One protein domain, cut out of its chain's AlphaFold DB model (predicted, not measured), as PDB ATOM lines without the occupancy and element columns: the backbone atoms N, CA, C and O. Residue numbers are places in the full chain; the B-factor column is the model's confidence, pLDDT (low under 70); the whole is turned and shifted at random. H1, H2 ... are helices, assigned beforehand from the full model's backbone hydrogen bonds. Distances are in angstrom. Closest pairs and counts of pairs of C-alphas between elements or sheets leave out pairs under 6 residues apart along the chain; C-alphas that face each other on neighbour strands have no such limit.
ATOM      1  N   ALA A  13       0.939 -11.410  23.147       96.62
ATOM      2  CA  ALA A  13       1.823 -10.508  22.412       96.62
ATOM      3  C   ALA A  13       2.671 -11.250  21.376       96.62
ATOM      4  O   ALA A  13       2.742 -10.804  20.232       96.62
ATOM      5  N   ASP A  14       3.256 -12.386  21.761       95.50
ATOM      6  CA  ASP A  14       4.125 -13.163  20.877       95.50
ATOM      7  C   ASP A  14       3.348 -13.635  19.645       95.50
ATOM      8  O   ASP A  14       3.779 -13.413  18.515       95.50
ATOM      9  N   ALA A  15       2.145 -14.187  19.855       94.06
ATOM     10  CA  ALA A  15       1.262 -14.605  18.768       94.06
ATOM     11  C   ALA A  15       0.879 -13.431  17.853       94.06
ATOM     12  O   ALA A  15       0.949 -13.553  16.631       94.06
ATOM     13  N   SER A  16       0.498 -12.286  18.432       96.06
ATOM     14  CA  SER A  16       0.138 -11.077  17.679       96.06
ATOM     15  C   SER A  16       1.293 -10.570  16.812       96.06
ATOM     16  O   SER A  16       1.095 -10.254  15.639       96.06
ATOM     17  N   GLN A  17       2.511 -10.550  17.363       95.75
ATOM     18  CA  GLN A  17       3.706 -10.053  16.682       95.75
ATOM     19  C   GLN A  17       4.040 -10.851  15.416       95.75
ATOM     20  O   GLN A  17       4.563 -10.285  14.456       95.75
ATOM     21  N   ILE A  18       3.716 -12.145  15.397       94.81
ATOM     22  CA  ILE A  18       3.979 -13.047  14.268       94.81
ATOM     23  C   ILE A  18       2.704 -13.464  13.519       94.81
ATOM     24  O   ILE A  18       2.727 -14.423  12.746       94.81
ATOM     25  N   ALA A  19       1.589 -12.757  13.727       95.81
ATOM     26  CA  ALA A  19       0.276 -13.163  13.229       95.81
ATOM     27  C   ALA A  19       0.244 -13.391  11.709       95.81
ATOM     28  O   ALA A  19      -0.373 -14.346  11.247       95.81
ATOM     29  N   GLU A  20       0.950 -12.569  10.926       95.25
ATOM     30  CA  GLU A  20       1.077 -12.752   9.470       95.25
ATOM     31  C   GLU A  20       1.725 -14.102   9.111       95.25
ATOM     32  O   GLU A  20       1.250 -14.811   8.218       95.25
ATOM     33  N   GLY A  21       2.775 -14.485   9.844       93.94
ATOM     34  CA  GLY A  21       3.440 -15.779   9.703       93.94
ATOM     35  C   GLY A  21       2.493 -16.931  10.026       93.94
ATOM     36  O   GLY A  21       2.339 -17.835   9.204       93.94
ATOM     37  N   ILE A  22       1.785 -16.851  11.162       93.75
ATOM     38  CA  ILE A  22       0.757 -17.830  11.561       93.75
ATOM     39  C   ILE A  22      -0.301 -17.976  10.462       93.75
ATOM     40  O   ILE A  22      -0.573 -19.089  10.014       93.75
ATOM     41  N   GLY A  23      -0.865 -16.864   9.983       95.56
ATOM     42  CA  GLY A  23      -1.867 -16.880   8.918       95.56
ATOM     43  C   GLY A  23      -1.348 -17.536   7.635       95.56
ATOM     44  O   GLY A  23      -2.077 -18.288   6.991       95.56
ATOM     45  N   THR A  24      -0.079 -17.314   7.287       94.94
ATOM     46  CA  THR A  24       0.560 -17.890   6.093       94.94
ATOM     47  C   THR A  24       0.723 -19.407   6.193       94.94
ATOM     48  O   THR A  24       0.322 -20.135   5.277       94.94
ATOM     49  N   VAL A  25       1.276 -19.910   7.302       91.81
ATOM     50  CA  VAL A  25       1.513 -21.355   7.481       91.81
ATOM     51  C   VAL A  25       0.220 -22.137   7.702       91.81
ATOM     52  O   VAL A  25       0.099 -23.266   7.237       91.81
ATOM     53  N   VAL A  26      -0.783 -21.523   8.338       93.38
ATOM     54  CA  VAL A  26      -2.105 -22.135   8.526       93.38
ATOM     55  C   VAL A  26      -2.866 -22.192   7.206       93.38
ATOM     56  O   VAL A  26      -3.436 -23.225   6.862       93.38
ATOM     57  N   LYS A  27      -2.838 -21.112   6.415       93.56
ATOM     58  CA  LYS A  27      -3.504 -21.064   5.104       93.56
ATOM     59  C   LYS A  27      -2.925 -22.064   4.105       93.56
ATOM     60  O   LYS A  27      -3.668 -22.592   3.284       93.56
ATOM     61  N   SER A  28      -1.613 -22.281   4.142       89.94
ATOM     62  CA  SER A  28      -0.938 -23.260   3.281       89.94
ATOM     63  C   SER A  28      -1.095 -24.702   3.767       89.94
ATOM     64  O   SER A  28      -0.787 -25.619   3.013       89.94
ATOM     65  N   GLY A  29      -1.591 -24.915   4.992       85.88
ATOM     66  CA  GLY A  29      -1.678 -26.239   5.608       85.88
ATOM     67  C   GLY A  29      -0.334 -26.785   6.095       85.88
ATOM     68  O   GLY A  29      -0.264 -27.957   6.447       85.88
ATOM     69  N   TYR A  30       0.711 -25.950   6.127       85.25
ATOM     70  CA  TYR A  30       2.030 -26.318   6.643       85.25
ATOM     71  C   TYR A  30       1.994 -26.558   8.159       85.25
ATOM     72  O   TYR A  30       2.603 -27.500   8.657       85.25
ATOM     73  N   MET A  31       1.234 -25.739   8.900       86.62
ATOM     74  CA  MET A  31       1.069 -25.867  10.353       86.62
ATOM     75  C   MET A  31      -0.408 -25.768  10.768       86.62
ATOM     76  O   MET A  31      -1.146 -24.955  10.209       86.62
ATOM     77  N   PRO A  32      -0.838 -26.503  11.809       84.31
ATOM     78  CA  PRO A  32      -0.104 -27.575  12.479       84.31
ATOM     79  C   PRO A  32       0.082 -28.791  11.555       84.31
ATOM     80  O   PRO A  32      -0.786 -29.078  10.726       84.31
ATOM     81  N   PRO A  33       1.194 -29.521  11.701       83.50
ATOM     82  CA  PRO A  33       1.556 -30.567  10.769       83.50
ATOM     83  C   PRO A  33       0.679 -31.790  10.992       83.50
ATOM     84  O   PRO A  33       0.497 -32.263  12.118       83.50
ATOM     85  N   TRP A  34       0.138 -32.318   9.901       89.25
ATOM     86  CA  TRP A  34      -0.489 -33.634   9.875       89.25
ATOM     87  C   TRP A  34      -0.436 -34.207   8.453       89.25
ATOM     88  O   TRP A  34      -1.432 -34.143   7.726       89.25
ATOM     89  N   PRO A  35       0.725 -34.732   8.019       91.00
ATOM     90  CA  PRO A  35       0.889 -35.263   6.667       91.00
ATOM     91  C   PRO A  35      -0.050 -36.439   6.359       91.00
ATOM     92  O   PRO A  35      -0.505 -36.573   5.225       91.00
ATOM     93  N   ALA A  36      -0.406 -37.258   7.357       93.94
ATOM     94  CA  ALA A  36      -1.260 -38.429   7.154       93.94
ATOM     95  C   ALA A  36      -2.684 -38.077   6.683       93.94
ATOM     96  O   ALA A  36      -3.381 -37.275   7.310       93.94
ATOM     97  N   SER A  37      -3.143 -38.686   5.590       94.31
ATOM     98  CA  SER A  37      -4.480 -38.479   5.024       94.31
ATOM     99  C   SER A  37      -5.578 -39.227   5.796       94.31
ATOM    100  O   SER A  37      -5.317 -39.972   6.739       94.31
ATOM    101  N   GLU A  38      -6.826 -39.031   5.372       93.50
ATOM    102  CA  GLU A  38      -8.002 -39.749   5.889       93.50
ATOM    103  C   GLU A  38      -8.371 -40.988   5.045       93.50
ATOM    104  O   GLU A  38      -9.436 -41.567   5.237       93.50
ATOM    105  N   VAL A  39      -7.523 -41.401   4.090       95.50
ATOM    106  CA  VAL A  39      -7.768 -42.592   3.246       95.50
ATOM    107  C   VAL A  39      -7.675 -43.888   4.057       95.50
ATOM    108  O   VAL A  39      -8.359 -44.864   3.748       95.50
ATOM    109  N   GLY A  40      -6.798 -43.909   5.061       94.25
ATOM    110  CA  GLY A  40      -6.545 -45.072   5.902       94.25
ATOM    111  C   GLY A  40      -7.502 -45.234   7.075       94.25
ATOM    112  O   GLY A  40      -8.533 -44.573   7.193       94.25
ATOM    113  N   VAL A  41      -7.136 -46.146   7.972       96.75
ATOM    114  CA  VAL A  41      -7.794 -46.286   9.272       96.75
ATOM    115  C   VAL A  41      -7.753 -44.964  10.052       96.75
ATOM    116  O   VAL A  41      -6.777 -44.220   9.939       96.75
ATOM    117  N   PRO A  42      -8.773 -44.655  10.873       95.81
ATOM    118  CA  PRO A  42      -8.762 -43.441  11.675       95.81
ATOM    119  C   PRO A  42      -7.557 -43.400  12.620       95.81
ATOM    120  O   PRO A  42      -7.326 -44.333  13.396       95.81
ATOM    121  N   LEU A  43      -6.814 -42.298  12.570       93.38
ATOM    122  CA  LEU A  43      -5.651 -42.044  13.415       93.38
ATOM    123  C   LEU A  43      -6.050 -41.167  14.607       93.38
ATOM    124  O   LEU A  43      -6.847 -40.233  14.485       93.38
ATOM    125  N   ALA A  44      -5.516 -41.483  15.779       88.44
ATOM    126  CA  ALA A  44      -5.754 -40.725  16.994       88.44
ATOM    127  C   ALA A  44      -4.972 -39.404  16.980       88.44
ATOM    128  O   ALA A  44      -3.981 -39.249  16.276       88.44
ATOM    129  N   HIS A  45      -5.410 -38.451  17.806       84.38
ATOM    130  CA  HIS A  45      -4.658 -37.222  18.097       84.38
ATOM    131  C   HIS A  45      -4.328 -36.343  16.879       84.38
ATOM    132  O   HIS A  45      -3.344 -35.605  16.914       84.38
ATOM    133  N   SER A  46      -5.172 -36.377  15.838       86.62
ATOM    134  CA  SER A  46      -5.018 -35.506  14.668       86.62
ATOM    135  C   SER A  46      -4.840 -34.050  15.082       86.62
ATOM    136  O   SER A  46      -5.673 -33.484  15.797       86.62
ATOM    137  N   LYS A  47      -3.740 -33.453  14.618       84.44
ATOM    138  CA  LYS A  47      -3.437 -32.034  14.824       84.44
ATOM    139  C   LYS A  47      -4.113 -31.148  13.769       84.44
ATOM    140  O   LYS A  47      -4.017 -29.934  13.889       84.44
ATOM    141  N   ARG A  48      -4.804 -31.714  12.762       85.88
ATOM    142  CA  ARG A  48      -5.454 -30.949  11.678       85.88
ATOM    143  C   ARG A  48      -6.426 -29.905  12.230       85.88
ATOM    144  O   ARG A  48      -7.237 -30.192  13.108       85.88
ATOM    145  N   LEU A  49      -6.387 -28.714  11.640       89.44
ATOM    146  CA  LEU A  49      -7.403 -27.686  11.844       89.44
ATOM    147  C   LEU A  49      -8.546 -27.875  10.848       89.44
ATOM    148  O   LEU A  49      -8.313 -28.186   9.680       89.44
ATOM    149  N   ASP A  50      -9.779 -27.655  11.300       90.31
ATOM    150  CA  ASP A  50     -10.921 -27.580  10.392       90.31
ATOM    151  C   ASP A  50     -10.927 -26.257   9.604       90.31
ATOM    152  O   ASP A  50     -10.300 -25.263   9.984       90.31
ATOM    153  N   ASN A  51     -11.667 -26.227   8.491       92.44
ATOM    154  CA  ASN A  51     -11.729 -25.054   7.609       92.44
ATOM    155  C   ASN A  51     -12.216 -23.782   8.325       92.44
ATOM    156  O   ASN A  51     -11.845 -22.678   7.934       92.44
ATOM    157  N   SER A  52     -13.042 -23.925   9.366       95.62
ATOM    158  CA  SER A  52     -13.539 -22.796  10.160       95.62
ATOM    159  C   SER A  52     -12.435 -22.195  11.029       95.62
ATOM    160  O   SER A  52     -12.288 -20.976  11.094       95.62
ATOM    161  N   SER A  53     -11.632 -23.041  11.669       94.50
ATOM    162  CA  SER A  53     -10.490 -22.653  12.498       94.50
ATOM    163  C   SER A  53      -9.390 -22.025  11.647       94.50
ATOM    164  O   SER A  53      -8.841 -20.990  12.020       94.50
ATOM    165  N   ILE A  54      -9.129 -22.596  10.464       95.38
ATOM    166  CA  ILE A  54      -8.224 -22.013   9.464       95.38
ATOM    167  C   ILE A  54      -8.706 -20.611   9.080       95.38
ATOM    168  O   ILE A  54      -7.933 -19.661   9.170       95.38
ATOM    169  N   ALA A  55      -9.980 -20.456   8.701       96.75
ATOM    170  CA  ALA A  55     -10.529 -19.159   8.310       96.75
ATOM    171  C   ALA A  55     -10.412 -18.120   9.436       96.75
ATOM    172  O   ALA A  55      -9.955 -17.009   9.191       96.75
ATOM    173  N   GLN A  56     -10.733 -18.493  10.677       96.12
ATOM    174  CA  GLN A  56     -10.621 -17.594  11.829       96.12
ATOM    175  C   GLN A  56      -9.186 -17.112  12.069       96.12
ATOM    176  O   GLN A  56      -8.975 -15.919  12.281       96.12
ATOM    177  N   LEU A  57      -8.196 -18.008  12.007       95.62
ATOM    178  CA  LEU A  57      -6.786 -17.642  12.183       95.62
ATOM    179  C   LEU A  57      -6.278 -16.765  11.035       95.62
ATOM    180  O   LEU A  57      -5.550 -15.802  11.272       95.62
ATOM    181  N   VAL A  58      -6.688 -17.062   9.800       97.38
ATOM    182  CA  VAL A  58      -6.320 -16.273   8.617       97.38
ATOM    183  C   VAL A  58      -6.949 -14.879   8.659       97.38
ATOM    184  O   VAL A  58      -6.257 -13.898   8.394       97.38
ATOM    185  N   ASP A  59      -8.221 -14.767   9.037       97.56
ATOM    186  CA  ASP A  59      -8.917 -13.483   9.159       97.56
ATOM    187  C   ASP A  59      -8.346 -12.643  10.309       97.56
ATOM    188  O   ASP A  59      -8.136 -11.435  10.162       97.56
ATOM    189  N   TRP A  60      -8.029 -13.275  11.443       97.62
ATOM    190  CA  TRP A  60      -7.348 -12.629  12.566       97.62
ATOM    191  C   TRP A  60      -5.964 -12.098  12.166       97.62
ATOM    192  O   TRP A  60      -5.643 -10.939  12.448       97.62
ATOM    193  N   ALA A  61      -5.177 -12.903  11.446       97.50
ATOM    194  CA  ALA A  61      -3.883 -12.495  10.910       97.50
ATOM    195  C   ALA A  61      -4.018 -11.318   9.930       97.50
ATOM    196  O   ALA A  61      -3.317 -10.315  10.069       97.50
ATOM    197  N   ALA A  62      -4.974 -11.382   8.998       96.88
ATOM    198  CA  ALA A  62      -5.246 -10.316   8.031       96.88
ATOM    199  C   ALA A  62      -5.726  -9.010   8.692       96.88
ATOM    200  O   ALA A  62      -5.483  -7.920   8.174       96.88
ATOM    201  N   ALA A  63      -6.373  -9.099   9.857       97.00
ATOM    202  CA  ALA A  63      -6.765  -7.949  10.668       97.00
ATOM    203  C   ALA A  63      -5.611  -7.349  11.499       97.00
ATOM    204  O   ALA A  63      -5.849  -6.408  12.267       97.00
ATOM    205  N   GLY A  64      -4.386  -7.864  11.351       96.50
ATOM    206  CA  GLY A  64      -3.187  -7.402  12.048       96.50
ATOM    207  C   GLY A  64      -2.972  -8.048  13.416       96.50
ATOM    208  O   GLY A  64      -2.381  -7.414  14.284       96.50
ATOM    209  N   GLY A  65      -3.499  -9.256  13.647       96.31
ATOM    210  CA  GLY A  65      -3.229 -10.018  14.869       96.31
ATOM    211  C   GLY A  65      -3.793  -9.382  16.141       96.31
ATOM    212  O   GLY A  65      -3.169  -9.452  17.197       96.31
ATOM    213  N   LYS A  66      -4.939  -8.694  16.050       96.25
ATOM    214  CA  LYS A  66      -5.499  -7.908  17.163       96.25
ATOM    215  C   LYS A  66      -5.764  -8.772  18.395       96.25
ATOM    216  O   LYS A  66      -6.307  -9.867  18.281       96.25
ATOM    217  N   LEU A  67      -5.436  -8.228  19.564       96.38
ATOM    218  CA  LEU A  67      -5.687  -8.864  20.853       96.38
ATOM    219  C   LEU A  67      -6.968  -8.320  21.488       96.38
ATOM    220  O   LEU A  67      -7.197  -7.110  21.509       96.38
ATOM    221  N   ASP A  68      -7.783  -9.221  22.025       94.81
ATOM    222  CA  ASP A  68      -8.940  -8.940  22.882       94.81
ATOM    223  C   ASP A  68      -8.641  -9.176  24.378       94.81
ATOM    224  O   ASP A  68      -9.485  -8.930  25.241       94.81
ATOM    225  N   VAL A  69      -7.412  -9.597  24.684       95.88
ATOM    226  CA  VAL A  69      -6.851  -9.818  26.023       95.88
ATOM    227  C   VAL A  69      -5.595  -8.954  26.234       95.88
ATOM    228  O   VAL A  69      -5.017  -8.472  25.257       95.88
ATOM    229  N   PRO A  70      -5.133  -8.735  27.485       97.94
ATOM    230  CA  PRO A  70      -3.837  -8.103  27.744       97.94
ATOM    231  C   PRO A  70      -2.692  -8.814  27.010       97.94
ATOM    232  O   PRO A  70      -2.704 -10.040  26.894       97.94
ATOM    233  N   ALA A  71      -1.691  -8.060  26.554       96.94
ATOM    234  CA  ALA A  71      -0.573  -8.571  25.758       96.94
ATOM    235  C   ALA A  71       0.219  -9.670  26.498       96.94
ATOM    236  O   ALA A  71       0.654 -10.653  25.913       96.94
ATOM    237  N   GLU A  72       0.304  -9.549  27.815       97.25
ATOM    238  CA  GLU A  72       1.023 -10.425  28.734       97.25
ATOM    239  C   GLU A  72       0.212 -11.667  29.125       97.25
ATOM    240  O   GLU A  72       0.663 -12.461  29.951       97.25
ATOM    241  N   THR A  73      -0.998 -11.833  28.578       96.81
ATOM    242  CA  THR A  73      -1.830 -13.011  28.844       96.81
ATOM    243  C   THR A  73      -1.074 -14.262  28.404       96.81
ATOM    244  O   THR A  73      -0.766 -14.370  27.215       96.81
ATOM    245  N   PRO A  74      -0.787 -15.210  29.314       95.25
ATOM    246  CA  PRO A  74      -0.059 -16.417  28.955       95.25
ATOM    247  C   PRO A  74      -0.857 -17.281  27.977       95.25
ATOM    248  O   PRO A  74      -2.035 -17.568  28.217       95.25
ATOM    249  N   ILE A  75      -0.208 -17.747  26.912       90.19
ATOM    250  CA  ILE A  75      -0.730 -18.810  26.057       90.19
ATOM    251  C   ILE A  75      -0.293 -20.128  26.681       90.19
ATOM    252  O   ILE A  75       0.877 -20.496  26.690       90.19
ATOM    253  N   ILE A  76      -1.261 -20.847  27.242       82.44
ATOM    254  CA  ILE A  76      -1.012 -22.135  27.880       82.44
ATOM    255  C   ILE A  76      -1.594 -23.221  26.977       82.44
ATOM    256  O   ILE A  76      -2.806 -23.209  26.731       82.44
ATOM    257  N   PRO A  77      -0.779 -24.185  26.508       72.81
ATOM    258  CA  PRO A  77      -1.287 -25.344  25.795       72.81
ATOM    259  C   PRO A  77      -2.338 -26.031  26.660       72.81
ATOM    260  O   PRO A  77      -2.047 -26.505  27.760       72.81
ATOM    261  N   THR A  78      -3.583 -26.067  26.191       66.50
ATOM    262  CA  THR A  78      -4.610 -26.854  26.871       66.50
ATOM    263  C   THR A  78      -4.388 -28.300  26.452       66.50
ATOM    264  O   THR A  78      -4.545 -28.595  25.265       66.50
ATOM    265  N   PRO A  79      -4.028 -29.222  27.368       55.50
ATOM    266  CA  PRO A  79      -3.884 -30.615  26.990       55.50
ATOM    267  C   PRO A  79      -5.220 -31.069  26.419       55.50
ATOM    268  O   PRO A  79      -6.258 -30.894  27.075       55.50
TER     269      PRO A  79
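Overview. This is residues 13 to 79 of the 450 residues of the protein "Cu2_monoox_C domain-containing protein" of Actinobacteria bacterium (UniProt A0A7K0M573). Two helices, H2 and H3, lie side by side as a helical hairpin, with the short helix H1 at the end where H2 begins and H3 ends. At the other end a wide loop joins H2 to H3, and its residues 37 to 44 stick out from the body, while the stretch after H3, residues 63 to 79, passes H1 and then folds back. The printed part has 67 residues with three named helices, in the order H1, H2, H3, and no named strand; the class is all helix, though only 27 of the 67 residues are in named elements. The whole is loose, with a radius of gyration of the C-alphas of 13.8 A, and elongated, spanning 42 by 25 by 16 A.

Arrangement. H1, residues 13 to 17, and H2, residues 19 to 28, are joined by a tight link of one residue. They are close but not clearly touching, and their closest C-alphas, those of Ala 15 and Ile 22, are 7.9 A apart. A long link of 22 residues leads from H2 to H3, residues 51 to 62. H2 and H3 touch, with 20 pairs of C-alphas within 8 A; the closest are those of Gly 23 and Val 58, 4.5 A apart. They run opposite ways at a shallow tilt of 34.8 degrees, only just short of steep, and form a helical hairpin. Their centres are 8.8 A apart. H1 and H3 are close but not clearly touching, with the C-alphas of Ser 16 and Ala 61 the closest at 8.0 A. In H1, H2 and H3 every O i to N i+4 pair is within hydrogen-bond range.

Along the chain. H1 begins at C-alpha 13 at (1.823, -10.508, 22.412) and ends at residue 17, 6.0 A from first to last C-alpha. H2 runs 14.2 A from C-alpha 19 to C-alpha 28, the latter at (-0.938, -23.260, 3.281). H3, the longest helix with 12 residues, runs 16.1 A from C-alpha 51 to C-alpha 62, which is at (-5.246, -10.316, 8.031).

Size, cuts and confidence. The two C-alphas farthest apart are those of Gly 40 and Pro 70, at 43.0 A. Residues 37 to 44 stand free; without them the body of 59 residues spans 36 by 27 by 17 A. The long stretches with no named element are residues 29 to 50 and residues 63 to 79. The printed part has no cut. The mean pLDDT of the printed part is 92.0, and residues 78 to 79 are under 70.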